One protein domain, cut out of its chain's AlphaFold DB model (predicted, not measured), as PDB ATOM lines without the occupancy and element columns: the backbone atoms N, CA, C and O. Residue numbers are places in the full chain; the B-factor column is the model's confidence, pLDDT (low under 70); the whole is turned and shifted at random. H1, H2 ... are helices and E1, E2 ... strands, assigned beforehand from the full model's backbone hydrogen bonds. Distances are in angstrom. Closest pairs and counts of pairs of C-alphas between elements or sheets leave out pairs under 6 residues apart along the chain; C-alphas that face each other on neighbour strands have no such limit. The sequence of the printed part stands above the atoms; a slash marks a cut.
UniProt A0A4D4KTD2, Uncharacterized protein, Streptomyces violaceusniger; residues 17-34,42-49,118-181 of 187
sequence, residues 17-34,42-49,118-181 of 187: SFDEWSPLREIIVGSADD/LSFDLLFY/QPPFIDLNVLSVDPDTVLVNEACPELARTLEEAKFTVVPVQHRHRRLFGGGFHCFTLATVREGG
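Overview. This is residues 17 to 34, 42 to 49 and 118 to 181 of the 187 residues of an uncharacterized protein of Streptomyces violaceusniger (UniProt A0A4D4KTD2). Picture two small two-strand sheets set apart: an antiparallel ribbon, E1 and E4, and a parallel pair, E2 and E3, with H2 packed over the pair. The unnamed residues 122 to 129 pass between the two sheets, while H1, between two cuts, lies far from both. The printed part has 90 residues in the order E1 H1 E2 H2 E3 H3 E4; its class is mixed, helices and strands, with under half of the residues in named elements. It is compact, with a radius of gyration of the C-alphas of 13.8 A and spans of 36 by 31 by 28 A.

Along the chain. Find C-alpha 24 at (98.083, 143.078, 153.074); from there E1, residues 24 to 29, runs 13.0 A. Next come H1, residues 42 to 46, and E2, residues 133 to 137, 13.4 A long. H2, residues 141 to 149, begins at C-alpha 141 (98.978, 164.494, 142.364) and runs 12.3 A. E3, residues 153 to 157, spans 12.7 A, and H3 is residues 162 to 165. E4, residues 173 to 178, runs 13.3 A to C-alpha 178 at (100.656, 140.466, 155.715).

Arrangement. Look at E1 and E4, antiparallel at 158 degrees: N 28 and O 174 are 2.9 A apart, within hydrogen-bond range. E2 and E3 are parallel at 32 degrees, with N 157 and O 136 at 2.8 A. With H2 they form a strand-helix-strand unit, two parallel neighbour strands with a helix between, its crossover right-handed. The closest C-alphas of H2 and E3, Ala 144 and Val 154, are 6.2 A apart. Residues 127 to 128 pair antiparallel with 134 to 135 of E2. E1 and E2 are apart, and H1 touches no helix. In H1 and H2 every O i to N i+4 pair is within hydrogen-bond range; H3 is too short for one.

Size, cuts and confidence. The C-alphas farthest apart, Asp 34 and Glu 149, are 39.5 A apart. Residues 35 to 41 and 50 to 117 are not printed, leaving gaps of 21.7 A and 13.3 A between C-alphas. Of the links printed whole, none is long. Residues 42 to 49, 118 to 120 and 162 to 166 have pLDDT under 70.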
ATOM      1  N   SER A  17     113.505 141.591 159.551       79.38
ATOM      2  CA  SER A  17     112.334 142.447 159.759       79.38
ATOM      3  C   SER A  17     111.146 141.890 158.988       79.38
ATOM      4  O   SER A  17     111.310 141.354 157.895       79.38
ATOM      5  N   PHE A  18     109.946 142.051 159.545       82.88
ATOM      6  CA  PHE A  18     108.739 142.005 158.724       82.88
ATOM      7  C   PHE A  18     108.729 143.233 157.822       82.88
ATOM      8  O   PHE A  18     109.183 144.310 158.223       82.88
ATOM      9  N   ASP A  19     108.249 143.054 156.605       88.00
ATOM     10  CA  ASP A  19     108.175 144.124 155.630       88.00
ATOM     11  C   ASP A  19     106.820 144.854 155.662       88.00
ATOM     12  O   ASP A  19     105.834 144.379 156.232       88.00
ATOM     13  N   GLU A  20     106.771 146.032 155.035       88.56
ATOM     14  CA  GLU A  20     105.547 146.831 154.907       88.56
ATOM     15  C   GLU A  20     104.919 146.776 153.504       88.56
ATOM     16  O   GLU A  20     103.992 147.539 153.226       88.56
ATOM     17  N   TRP A  21     105.382 145.887 152.621       92.38
ATOM     18  CA  TRP A  21     104.973 145.850 151.208       92.38
ATOM     19  C   TRP A  21     104.389 144.514 150.754       92.38
ATOM     20  O   TRP A  21     103.718 144.455 149.738       92.38
ATOM     21  N   SER A  22     104.574 143.433 151.493       95.31
ATOM     22  CA  SER A  22     103.974 142.128 151.252       95.31
ATOM     23  C   SER A  22     102.455 142.249 151.273       95.31
ATOM     24  O   SER A  22     101.931 143.039 152.066       95.31
ATOM     25  N   PRO A  23     101.727 141.458 150.465       97.44
ATOM     26  CA  PRO A  23     100.285 141.602 150.322       97.44
ATOM     27  C   PRO A  23      99.556 141.673 151.668       97.44
ATOM     28  O   PRO A  23      99.648 140.774 152.511       97.44
ATOM     29  N   LEU A  24      98.841 142.777 151.871       96.56
ATOM     30  CA  LEU A  24      98.083 143.078 153.074       96.56
ATOM     31  C   LEU A  24      96.803 142.243 153.110       96.56
ATOM     32  O   LEU A  24      96.010 142.243 152.166       96.56
ATOM     33  N   ARG A  25      96.583 141.541 154.223       96.75
ATOM     34  CA  ARG A  25      95.401 140.693 154.436       96.75
ATOM     35  C   ARG A  25      94.450 141.259 155.473       96.75
ATOM     36  O   ARG A  25      93.240 141.138 155.304       96.75
ATOM     37  N   GLU A  26      94.984 141.896 156.507       96.44
ATOM     38  CA  GLU A  26      94.182 142.450 157.590       96.44
ATOM     39  C   GLU A  26      94.744 143.793 158.050       96.44
ATOM     40  O   GLU A  26      95.956 143.971 158.206       96.44
ATOM     41  N   ILE A  27      93.838 144.745 158.250       95.50
ATOM     42  CA  ILE A  27      94.156 146.109 158.642       95.50
ATOM     43  C   ILE A  27      93.080 146.645 159.573       95.50
ATOM     44  O   ILE A  27      91.882 146.515 159.318       95.50
ATOM     45  N   ILE A  28      93.523 147.295 160.640       94.44
ATOM     46  CA  ILE A  28      92.676 148.129 161.483       94.44
ATOM     47  C   ILE A  28      92.800 149.557 160.971       94.44
ATOM     48  O   ILE A  28      93.907 150.068 160.807       94.44
ATOM     49  N   VAL A  29      91.662 150.207 160.734       90.94
ATOM     50  CA  VAL A  29      91.597 151.619 160.350       90.94
ATOM     51  C   VAL A  29      91.066 152.408 161.539       90.94
ATOM     52  O   VAL A  29      89.978 152.129 162.041       90.94
ATOM     53  N   GLY A  30      91.843 153.381 162.002       84.75
ATOM     54  CA  GLY A  30      91.450 154.293 163.066       84.75
ATOM     55  C   GLY A  30      90.265 155.157 162.642       84.75
ATOM     56  O   GLY A  30      90.206 155.638 161.508       84.75
ATOM     57  N   SER A  31      89.328 155.370 163.566       81.56
ATOM     58  CA  SER A  31      88.241 156.331 163.388       81.56
ATOM     59  C   SER A  31      88.543 157.623 164.137       81.56
ATOM     60  O   SER A  31      89.132 157.617 165.216       81.56
ATOM     61  N   ALA A  32      88.104 158.727 163.546       76.00
ATOM     62  CA  ALA A  32      88.111 160.047 164.155       76.00
ATOM     63  C   ALA A  32      86.750 160.432 164.764       76.00
ATOM     64  O   ALA A  32      86.540 161.595 165.121       76.00
ATOM     65  N   ASP A  33      85.810 159.490 164.834       79.44
ATOM     66  CA  ASP A  33      84.521 159.720 165.476       79.44
ATOM     67  C   ASP A  33      84.731 160.160 166.935       79.44
ATOM     68  O   ASP A  33      85.621 159.670 167.630       79.44
ATOM     69  N   ASP A  34      83.939 161.139 167.375       75.69
ATOM     70  CA  ASP A  34      84.001 161.740 168.716       75.69
ATOM     71  C   ASP A  34      85.345 162.396 169.099       75.69
ATOM     72  O   ASP A  34      85.597 162.698 170.270       75.69
ATOM     73  N   LEU A  42     102.835 169.056 169.394       57.59
ATOM     74  CA  LEU A  42     104.162 169.691 169.422       57.59
ATOM     75  C   LEU A  42     105.301 168.746 169.007       57.59
ATOM     76  O   LEU A  42     106.377 169.214 168.642       57.59
ATOM     77  N   SER A  43     105.082 167.429 169.042       58.47
ATOM     78  CA  SER A  43     106.054 166.446 168.552       58.47
ATOM     79  C   SER A  43     106.318 166.612 167.052       58.47
ATOM     80  O   SER A  43     107.461 166.456 166.632       58.47
ATOM     81  N   PHE A  44     105.328 167.036 166.256       57.12
ATOM     82  CA  PHE A  44     105.545 167.364 164.844       57.12
ATOM     83  C   PHE A  44     106.339 168.653 164.643       57.12
ATOM     84  O   PHE A  44     107.062 168.746 163.661       57.12
ATOM     85  N   ASP A  45     106.267 169.629 165.554       55.50
ATOM     86  CA  ASP A  45     107.123 170.822 165.474       55.50
ATOM     87  C   ASP A  45     108.602 170.456 165.750       55.50
ATOM     88  O   ASP A  45     109.509 171.074 165.193       55.50
ATOM     89  N   LEU A  46     108.852 169.423 166.569       57.84
ATOM     90  CA  LEU A  46     110.193 168.932 166.917       57.84
ATOM     91  C   LEU A  46     110.771 167.935 165.900       57.84
ATOM     92  O   LEU A  46     111.983 167.917 165.703       57.84
ATOM     93  N   LEU A  47     109.927 167.139 165.229       56.38
ATOM     94  CA  LEU A  47     110.341 166.118 164.252       56.38
ATOM     95  C   LEU A  47     111.162 166.695 163.078       56.38
ATOM     96  O   LEU A  47     111.909 165.965 162.436       56.38
ATOM     97  N   PHE A  48     111.052 167.999 162.805       50.38
ATOM     98  CA  PHE A  48     111.720 168.667 161.680       50.38
ATOM     99  C   PHE A  48     112.911 169.554 162.074       50.38
ATOM    100  O   PHE A  48     113.420 170.303 161.235       50.38
ATOM    101  N   TYR A  49     113.403 169.459 163.309       50.22
ATOM    102  CA  TYR A  49     114.629 170.146 163.716       50.22
ATOM    103  C   TYR A  49     115.867 169.280 163.456       50.22
ATOM    104  O   TYR A  49     116.236 168.466 164.291       50.22
ATOM    105  N   GLN A 118     101.828 172.981 159.647       48.16
ATOM    106  CA  GLN A 118     102.087 171.564 159.380       48.16
ATOM    107  C   GLN A 118     102.952 171.349 158.135       48.16
ATOM    108  O   GLN A 118     102.809 172.108 157.169       48.16
ATOM    109  N   PRO A 119     103.823 170.325 158.144       51.31
ATOM    110  CA  PRO A 119     104.862 170.164 157.139       51.31
ATOM    111  C   PRO A 119     104.256 169.784 155.782       51.31
ATOM    112  O   PRO A 119     103.273 169.037 155.729       51.31
ATOM    113  N   PRO A 120     104.852 170.225 154.663       59.12
ATOM    114  CA  PRO A 120     104.373 169.895 153.318       59.12
ATOM    115  C   PRO A 120     104.460 168.392 152.979       59.12
ATOM    116  O   PRO A 120     103.894 167.966 151.977       59.12
ATOM    117  N   PHE A 121     105.120 167.591 153.822       70.94
ATOM    118  CA  PHE A 121     105.505 166.200 153.562       70.94
ATOM    119  C   PHE A 121     104.563 165.136 154.138       70.94
ATOM    120  O   PHE A 121     104.803 163.950 153.935       70.94
ATOM    121  N   ILE A 122     103.488 165.525 154.830       74.31
ATOM    122  CA  ILE A 122     102.546 164.585 155.470       74.31
ATOM    123  C   ILE A 122     101.977 163.531 154.506       74.31
ATOM    124  O   ILE A 122     101.630 162.431 154.913       74.31
ATOM    125  N   ASP A 123     101.902 163.845 153.215       78.69
ATOM    126  CA  ASP A 123     101.362 162.936 152.204       78.69
ATOM    127  C   ASP A 123     102.366 161.925 151.661       78.69
ATOM    128  O   ASP A 123     101.953 161.029 150.933       78.69
ATOM    129  N   LEU A 124     103.646 162.025 152.038       84.31
ATOM    130  CA  LEU A 124     104.606 160.935 151.840       84.31
ATOM    131  C   LEU A 124     104.250 159.711 152.691       84.31
ATOM    132  O   LEU A 124     104.678 158.607 152.378       84.31
ATOM    133  N   ASN A 125     103.452 159.895 153.747       86.00
ATOM    134  CA  ASN A 125     102.912 158.819 154.568       86.00
ATOM    135  C   ASN A 125     101.760 158.114 153.817       86.00
ATOM    136  O   ASN A 125     100.573 158.257 154.116       86.00
ATOM    137  N   VAL A 126     102.144 157.417 152.752       92.00
ATOM    138  CA  VAL A 126     101.304 156.556 151.915       92.00
ATOM    139  C   VAL A 126     101.085 155.203 152.593       92.00
ATOM    140  O   VAL A 126     101.759 154.889 153.568       92.00
ATOM    141  N   LEU A 127     100.170 154.383 152.075       94.56
ATOM    142  CA  LEU A 127      99.991 153.001 152.536       94.56
ATOM    143  C   LEU A 127     100.224 152.025 151.379       94.56
ATOM    144  O   LEU A 127      99.457 152.031 150.418       94.56
ATOM    145  N   SER A 128     101.250 151.176 151.479       96.25
ATOM    146  CA  SER A 128     101.453 150.059 150.547       96.25
ATOM    147  C   SER A 128     100.508 148.902 150.886       96.25
ATOM    148  O   SER A 128     100.456 148.425 152.028       96.25
ATOM    149  N   VAL A 129      99.733 148.470 149.889       96.62
ATOM    150  CA  VAL A 129      98.822 147.316 149.979       96.62
ATOM    151  C   VAL A 129      99.564 146.037 149.637       96.62
ATOM    152  O   VAL A 129      99.396 145.028 150.310       96.62
ATOM    153  N   ASP A 130     100.377 146.096 148.594       96.75
ATOM    154  CA  ASP A 130     101.197 145.012 148.076       96.75
ATOM    155  C   ASP A 130     102.449 145.629 147.403       96.75
ATOM    156  O   ASP A 130     102.568 146.866 147.389       96.75
ATOM    157  N   PRO A 131     103.392 144.822 146.869       96.12
ATOM    158  CA  PRO A 131     104.666 145.339 146.371       96.12
ATOM    159  C   PRO A 131     104.527 146.355 145.241       96.12
ATOM    160  O   PRO A 131     105.408 147.192 145.070       96.12
ATOM    161  N   ASP A 132     103.416 146.308 144.506       97.50
ATOM    162  CA  ASP A 132     103.185 147.150 143.342       97.50
ATOM    163  C   ASP A 132     102.094 148.199 143.593       97.50
ATOM    164  O   ASP A 132     101.985 149.144 142.819       97.50
ATOM    165  N   THR A 133     101.289 148.089 144.655       97.88
ATOM    166  CA  THR A 133     100.095 148.922 144.864       97.88
ATOM    167  C   THR A 133     100.192 149.808 146.101       97.88
ATOM    168  O   THR A 133     100.412 149.342 147.221       97.88
ATOM    169  N   VAL A 134      99.933 151.107 145.921       97.12
ATOM    170  CA  VAL A 134     100.057 152.118 146.979       97.12
ATOM    171  C   VAL A 134      98.879 153.092 147.004       97.12
ATOM    172  O   VAL A 134      98.451 153.618 145.976       97.12
ATOM    173  N   LEU A 135      98.357 153.367 148.201       95.94
ATOM    174  CA  LEU A 135      97.332 154.383 148.433       95.94
ATOM    175  C   LEU A 135      97.992 155.738 148.644       95.94
ATOM    176  O   LEU A 135      98.776 155.929 149.577       95.94
ATOM    177  N   VAL A 136      97.615 156.697 147.806       92.81
ATOM    178  CA  VAL A 136      98.158 158.058 147.817       92.81
ATOM    179  C   VAL A 136      97.028 159.051 147.995       92.81
ATOM    180  O   VAL A 136      95.897 158.834 147.559       92.81
ATOM    181  N   ASN A 137      97.307 160.166 148.663       89.88
ATOM    182  CA  ASN A 137      96.287 161.182 148.855       89.88
ATOM    183  C   ASN A 137      95.978 161.883 147.529       89.88
ATOM    184  O   ASN A 137      96.873 162.460 146.916       89.88
ATOM    185  N   GLU A 138      94.704 161.920 147.136       90.38
ATOM    186  CA  GLU A 138      94.232 162.599 145.916       90.38
ATOM    187  C   GLU A 138      94.699 164.068 145.841       90.38
ATOM    188  O   GLU A 138      94.944 164.614 144.768       90.38
ATOM    189  N   ALA A 139      94.873 164.723 146.993       86.25
ATOM    190  CA  ALA A 139      95.338 166.105 147.064       86.25
ATOM    191  C   ALA A 139      96.847 166.293 146.780       86.25
ATOM    192  O   ALA A 139      97.315 167.432 146.836       86.25
ATOM    193  N   CYS A 140      97.595 165.222 146.483       86.56
ATOM    194  CA  CYS A 140      99.027 165.241 146.156       86.56
ATOM    195  C   CYS A 140      99.322 164.542 144.814       86.56
ATOM    196  O   CYS A 140      99.980 163.502 144.786       86.56
ATOM    197  N   PRO A 141      98.870 165.120 143.684       90.44
ATOM    198  CA  PRO A 141      98.978 164.494 142.364       90.44
ATOM    199  C   PRO A 141     100.421 164.337 141.868       90.44
ATOM    200  O   PRO A 141     100.695 163.419 141.106       90.44
ATOM    201  N   GLU A 142     101.349 165.197 142.297       90.62
ATOM    202  CA  GLU A 142     102.761 165.069 141.908       90.62
ATOM    203  C   GLU A 142     103.398 163.808 142.508       90.62
ATOM    204  O   GLU A 142     104.105 163.096 141.809       90.62
ATOM    205  N   LEU A 143     103.070 163.462 143.760       90.06
ATOM    206  CA  LEU A 143     103.531 162.212 144.372       90.06
ATOM    207  C   LEU A 143     102.961 160.988 143.647       90.06
ATOM    208  O   LEU A 143     103.684 160.025 143.409       90.06
ATOM    209  N   ALA A 144     101.678 161.040 143.275       93.69
ATOM    210  CA  ALA A 144     101.050 159.977 142.497       93.69
ATOM    211  C   ALA A 144     101.792 159.751 141.170       93.69
ATOM    212  O   ALA A 144     102.172 158.623 140.879       93.69
ATOM    213  N   ARG A 145     102.100 160.822 140.424       95.25
ATOM    214  CA  ARG A 145     102.867 160.725 139.170       95.25
ATOM    215  C   ARG A 145     104.252 160.126 139.374       95.25
ATOM    216  O   ARG A 145     104.627 159.232 138.629       95.25
ATOM    217  N   THR A 146     104.991 160.573 140.391       95.75
ATOM    218  CA  THR A 146     106.323 160.026 140.688       95.75
ATOM    219  C   THR A 146     106.270 158.516 140.936       95.75
ATOM    220  O   THR A 146     107.127 157.776 140.457       95.75
ATOM    221  N   LEU A 147     105.254 158.038 141.661       95.94
ATOM    222  CA  LEU A 147     105.084 156.613 141.951       95.94
ATOM    223  C   LEU A 147     104.625 155.820 140.714       95.94
ATOM    224  O   LEU A 147     105.139 154.733 140.464       95.94
ATOM    225  N   GLU A 148     103.735 156.376 139.890       97.62
ATOM    226  CA  GLU A 148     103.342 155.781 138.602       97.62
ATOM    227  C   GLU A 148     104.534 155.676 137.630       97.62
ATOM    228  O   GLU A 148     104.718 154.658 136.955       97.62
ATOM    229  N   GLU A 149     105.390 156.702 137.571       98.06
ATOM    230  CA  GLU A 149     106.637 156.687 136.795       98.06
ATOM    231  C   GLU A 149     107.574 155.571 137.271       98.06
ATOM    232  O   GLU A 149     108.142 154.849 136.441       98.06
ATOM    233  N   ALA A 150     107.641 155.371 138.591       97.06
ATOM    234  CA  ALA A 150     108.339 154.272 139.253       97.06
ATOM    235  C   ALA A 150     107.628 152.905 139.139       97.06
ATOM    236  O   ALA A 150     108.118 151.929 139.697       97.06
ATOM    237  N   LYS A 151     106.545 152.809 138.353       97.94
ATOM    238  CA  LYS A 151     105.789 151.581 138.028       97.94
ATOM    239  C   LYS A 151     104.884 151.035 139.129       97.94
ATOM    240  O   LYS A 151     104.391 149.920 138.985       97.94
ATOM    241  N   PHE A 152     104.573 151.833 140.144       98.00
ATOM    242  CA  PHE A 152     103.528 151.481 141.097       98.00
ATOM    243  C   PHE A 152     102.129 151.707 140.509       98.00
ATOM    244  O   PHE A 152     101.863 152.686 139.807       98.00
ATOM    245  N   THR A 153     101.202 150.828 140.869       98.19
ATOM    246  CA  THR A 153      99.761 151.046 140.782       98.19
ATOM    247  C   THR A 153      99.342 151.992 141.904       98.19
ATOM    248  O   THR A 153      99.286 151.621 143.077       98.19
ATOM    249  N   VAL A 154      99.033 153.236 141.550       97.75
ATOM    250  CA  VAL A 154      98.612 154.246 142.524       97.75
ATOM    251  C   VAL A 154      97.092 154.277 142.645       97.75
ATOM    252  O   VAL A 154      96.373 154.484 141.669       97.75
ATOM    253  N   VAL A 155      96.593 154.121 143.871       97.50
ATOM    254  CA  VAL A 155      95.172 154.252 144.202       97.50
ATOM    255  C   VAL A 155      94.955 155.599 144.897       97.50
ATOM    256  O   VAL A 155      95.304 155.747 146.073       97.50
ATOM    257  N   PRO A 156      94.392 156.612 144.211       94.50
ATOM    258  CA  PRO A 156      94.121 157.896 144.835       94.50
ATOM    259  C   PRO A 156      92.950 157.770 145.812       94.50
ATOM    260  O   PRO A 156      91.847 157.366 145.444       94.50
ATOM    261  N   VAL A 157      93.172 158.168 147.062       92.25
ATOM    262  CA  VAL A 157      92.149 158.175 148.109       92.25
ATOM    263  C   VAL A 157      92.028 159.575 148.686       92.25
ATOM    264  O   VAL A 157      93.008 160.257 148.992       92.25
ATOM    265  N   GLN A 158      90.791 160.034 148.835       89.00
ATOM    266  CA  GLN A 158      90.523 161.360 149.355       89.00
ATOM    267  C   GLN A 158      90.649 161.388 150.881       89.00
ATOM    268  O   GLN A 158      89.741 160.967 151.595       89.00
ATOM    269  N   HIS A 159      91.732 161.975 151.392       82.81
ATOM    270  CA  HIS A 159      91.954 162.116 152.830       82.81
ATOM    271  C   HIS A 159      92.043 163.593 153.245       82.81
ATOM    272  O   HIS A 159      93.107 164.221 153.235       82.81
ATOM    273  N   ARG A 160      90.877 164.175 153.574       76.31
ATOM    274  CA  ARG A 160      90.705 165.623 153.823       76.31
ATOM    275  C   ARG A 160      91.174 166.075 155.204       76.31
ATOM    276  O   ARG A 160      91.629 167.210 155.342       76.31
ATOM    277  N   HIS A 161      91.045 165.208 156.205       74.00
ATOM    278  CA  HIS A 161      91.288 165.549 157.608       74.00
ATOM    279  C   HIS A 161      92.713 165.239 158.079       74.00
ATOM    280  O   HIS A 161      93.023 165.495 159.233       74.00
ATOM    281  N   ARG A 162      93.613 164.822 157.176       68.38
ATOM    282  CA  ARG A 162      95.054 164.629 157.440       68.38
ATOM    283  C   ARG A 162      95.685 165.766 158.250       68.38
ATOM    284  O   ARG A 162      96.498 165.549 159.132       68.38
ATOM    285  N   ARG A 163      95.244 167.002 157.975       64.12
ATOM    286  CA  ARG A 163      95.758 168.221 158.610       64.12
ATOM    287  C   ARG A 163      95.230 168.440 160.026       64.12
ATOM    288  O   ARG A 163      95.815 169.200 160.781       64.12
ATOM    289  N   LEU A 164      94.097 167.833 160.366       64.31
ATOM    290  CA  LEU A 164      93.551 167.875 161.718       64.31
ATOM    291  C   LEU A 164      94.290 166.890 162.631       64.31
ATOM    292  O   LEU A 164      94.490 167.189 163.798       64.31
ATOM    293  N   PHE A 165      94.735 165.762 162.072       64.56
ATOM    294  CA  PHE A 165      95.290 164.640 162.826       64.56
ATOM    295  C   PHE A 165      96.808 164.456 162.687       64.56
ATOM    296  O   PHE A 165      97.356 163.523 163.255       64.56
ATOM    297  N   GLY A 166      97.489 165.285 161.891       66.12
ATOM    298  CA  GLY A 166      98.951 165.258 161.769       66.12
ATOM    299  C   GLY A 166      99.543 164.040 161.043       66.12
ATOM    300  O   GLY A 166     100.754 163.993 160.870       66.12
ATOM    301  N   GLY A 167      98.731 163.099 160.545       73.25
ATOM    302  CA  GLY A 167      99.194 161.894 159.840       73.25
ATOM    303  C   GLY A 167      98.741 161.762 158.376       73.25
ATOM    304  O   GLY A 167      97.775 162.400 157.940       73.25
ATOM    305  N   GLY A 168      99.417 160.890 157.621       77.56
ATOM    306  CA  GLY A 168      98.933 160.335 156.346       77.56
ATOM    307  C   GLY A 168      98.262 158.971 156.548       77.56
ATOM    308  O   GLY A 168      97.867 158.652 157.662       77.56
ATOM    309  N   PHE A 169      98.084 158.177 155.491       87.06
ATOM    310  CA  PHE A 169      97.338 156.914 155.576       87.06
ATOM    311  C   PHE A 169      97.954 155.909 156.543       87.06
ATOM    312  O   PHE A 169      97.221 155.340 157.345       87.06
ATOM    313  N   HIS A 170      99.275 155.733 156.500       89.12
ATOM    314  CA  HIS A 170      99.982 154.786 157.362       89.12
ATOM    315  C   HIS A 170      99.777 155.107 158.848       89.12
ATOM    316  O   HIS A 170      99.500 154.202 159.628       89.12
ATOM    317  N   CYS A 171      99.735 156.390 159.225       87.12
ATOM    318  CA  CYS A 171      99.479 156.810 160.608       87.12
ATOM    319  C   CYS A 171      98.089 156.430 161.155       87.12
ATOM    320  O   CYS A 171      97.949 156.282 162.367       87.12
ATOM    321  N   PHE A 172      97.057 156.296 160.313       85.00
ATOM    322  CA  PHE A 172      95.699 155.924 160.763       85.00
ATOM    323  C   PHE A 172      95.438 154.432 160.687       85.00
ATOM    324  O   PHE A 172      94.310 153.994 160.904       85.00
ATOM    325  N   THR A 173      96.447 153.651 160.336       89.94
ATOM    326  CA  THR A 173      96.265 152.240 160.060       89.94
ATOM    327  C   THR A 173      97.232 151.403 160.856       89.94
ATOM    328  O   THR A 173      98.381 151.777 161.054       89.94
ATOM    329  N   LEU A 174      96.769 150.234 161.274       92.69
ATOM    330  CA  LEU A 174      97.619 149.191 161.815       92.69
ATOM    331  C   LEU A 174      97.426 147.946 160.959       92.69
ATOM    332  O   LEU A 174      96.376 147.304 161.020       92.69
ATOM    333  N   ALA A 175      98.426 147.628 160.141       91.44
ATOM    334  CA  ALA A 175      98.473 146.371 159.405       91.44
ATOM    335  C   ALA A 175      98.753 145.232 160.394       91.44
ATOM    336  O   ALA A 175      99.831 145.174 160.983       91.44
ATOM    337  N   THR A 176      97.774 144.353 160.608       93.38
ATOM    338  CA  THR A 176      97.882 143.246 161.573       93.38
ATOM    339  C   THR A 176      98.336 141.950 160.911       93.38
ATOM    340  O   THR A 176      98.977 141.132 161.569       93.38
ATOM    341  N   VAL A 177      98.051 141.765 159.615       94.44
ATOM    342  CA  VAL A 177      98.446 140.567 158.857       94.44
ATOM    343  C   VAL A 177      98.896 140.930 157.441       94.44
ATOM    344  O   VAL A 177      98.127 141.501 156.661       94.44
ATOM    345  N   ARG A 178     100.116 140.514 157.085       95.56
ATOM    346  CA  ARG A 178     100.656 140.466 155.715       95.56
ATOM    347  C   ARG A 178     101.080 139.034 155.386       95.56
ATOM    348  O   ARG A 178     101.325 138.248 156.296       95.56
ATOM    349  N   GLU A 179     101.139 138.687 154.103       95.19
ATOM    350  CA  GLU A 179     101.513 137.326 153.669       95.19
ATOM    351  C   GLU A 179     103.004 136.998 153.810       95.19
ATOM    352  O   GLU A 179     103.368 135.822 153.801       95.19
ATOM    353  N   GLY A 180     103.854 138.020 153.914       89.69
ATOM    354  CA  GLY A 180     105.307 137.883 153.994       89.69
ATOM    355  C   GLY A 180     105.807 137.309 155.317       89.69
ATOM    356  O   GLY A 180     105.087 137.225 156.317       89.69
ATOM    357  N   GLY A 181     107.078 136.918 155.313       88.38
ATOM    358  CA  GLY A 181     107.800 136.456 156.492       88.38
ATOM    359  C   GLY A 181     108.895 137.433 156.923       88.38
ATOM    360  O   GLY A 181     109.133 138.445 156.268       88.38
TER     361      GLY A 181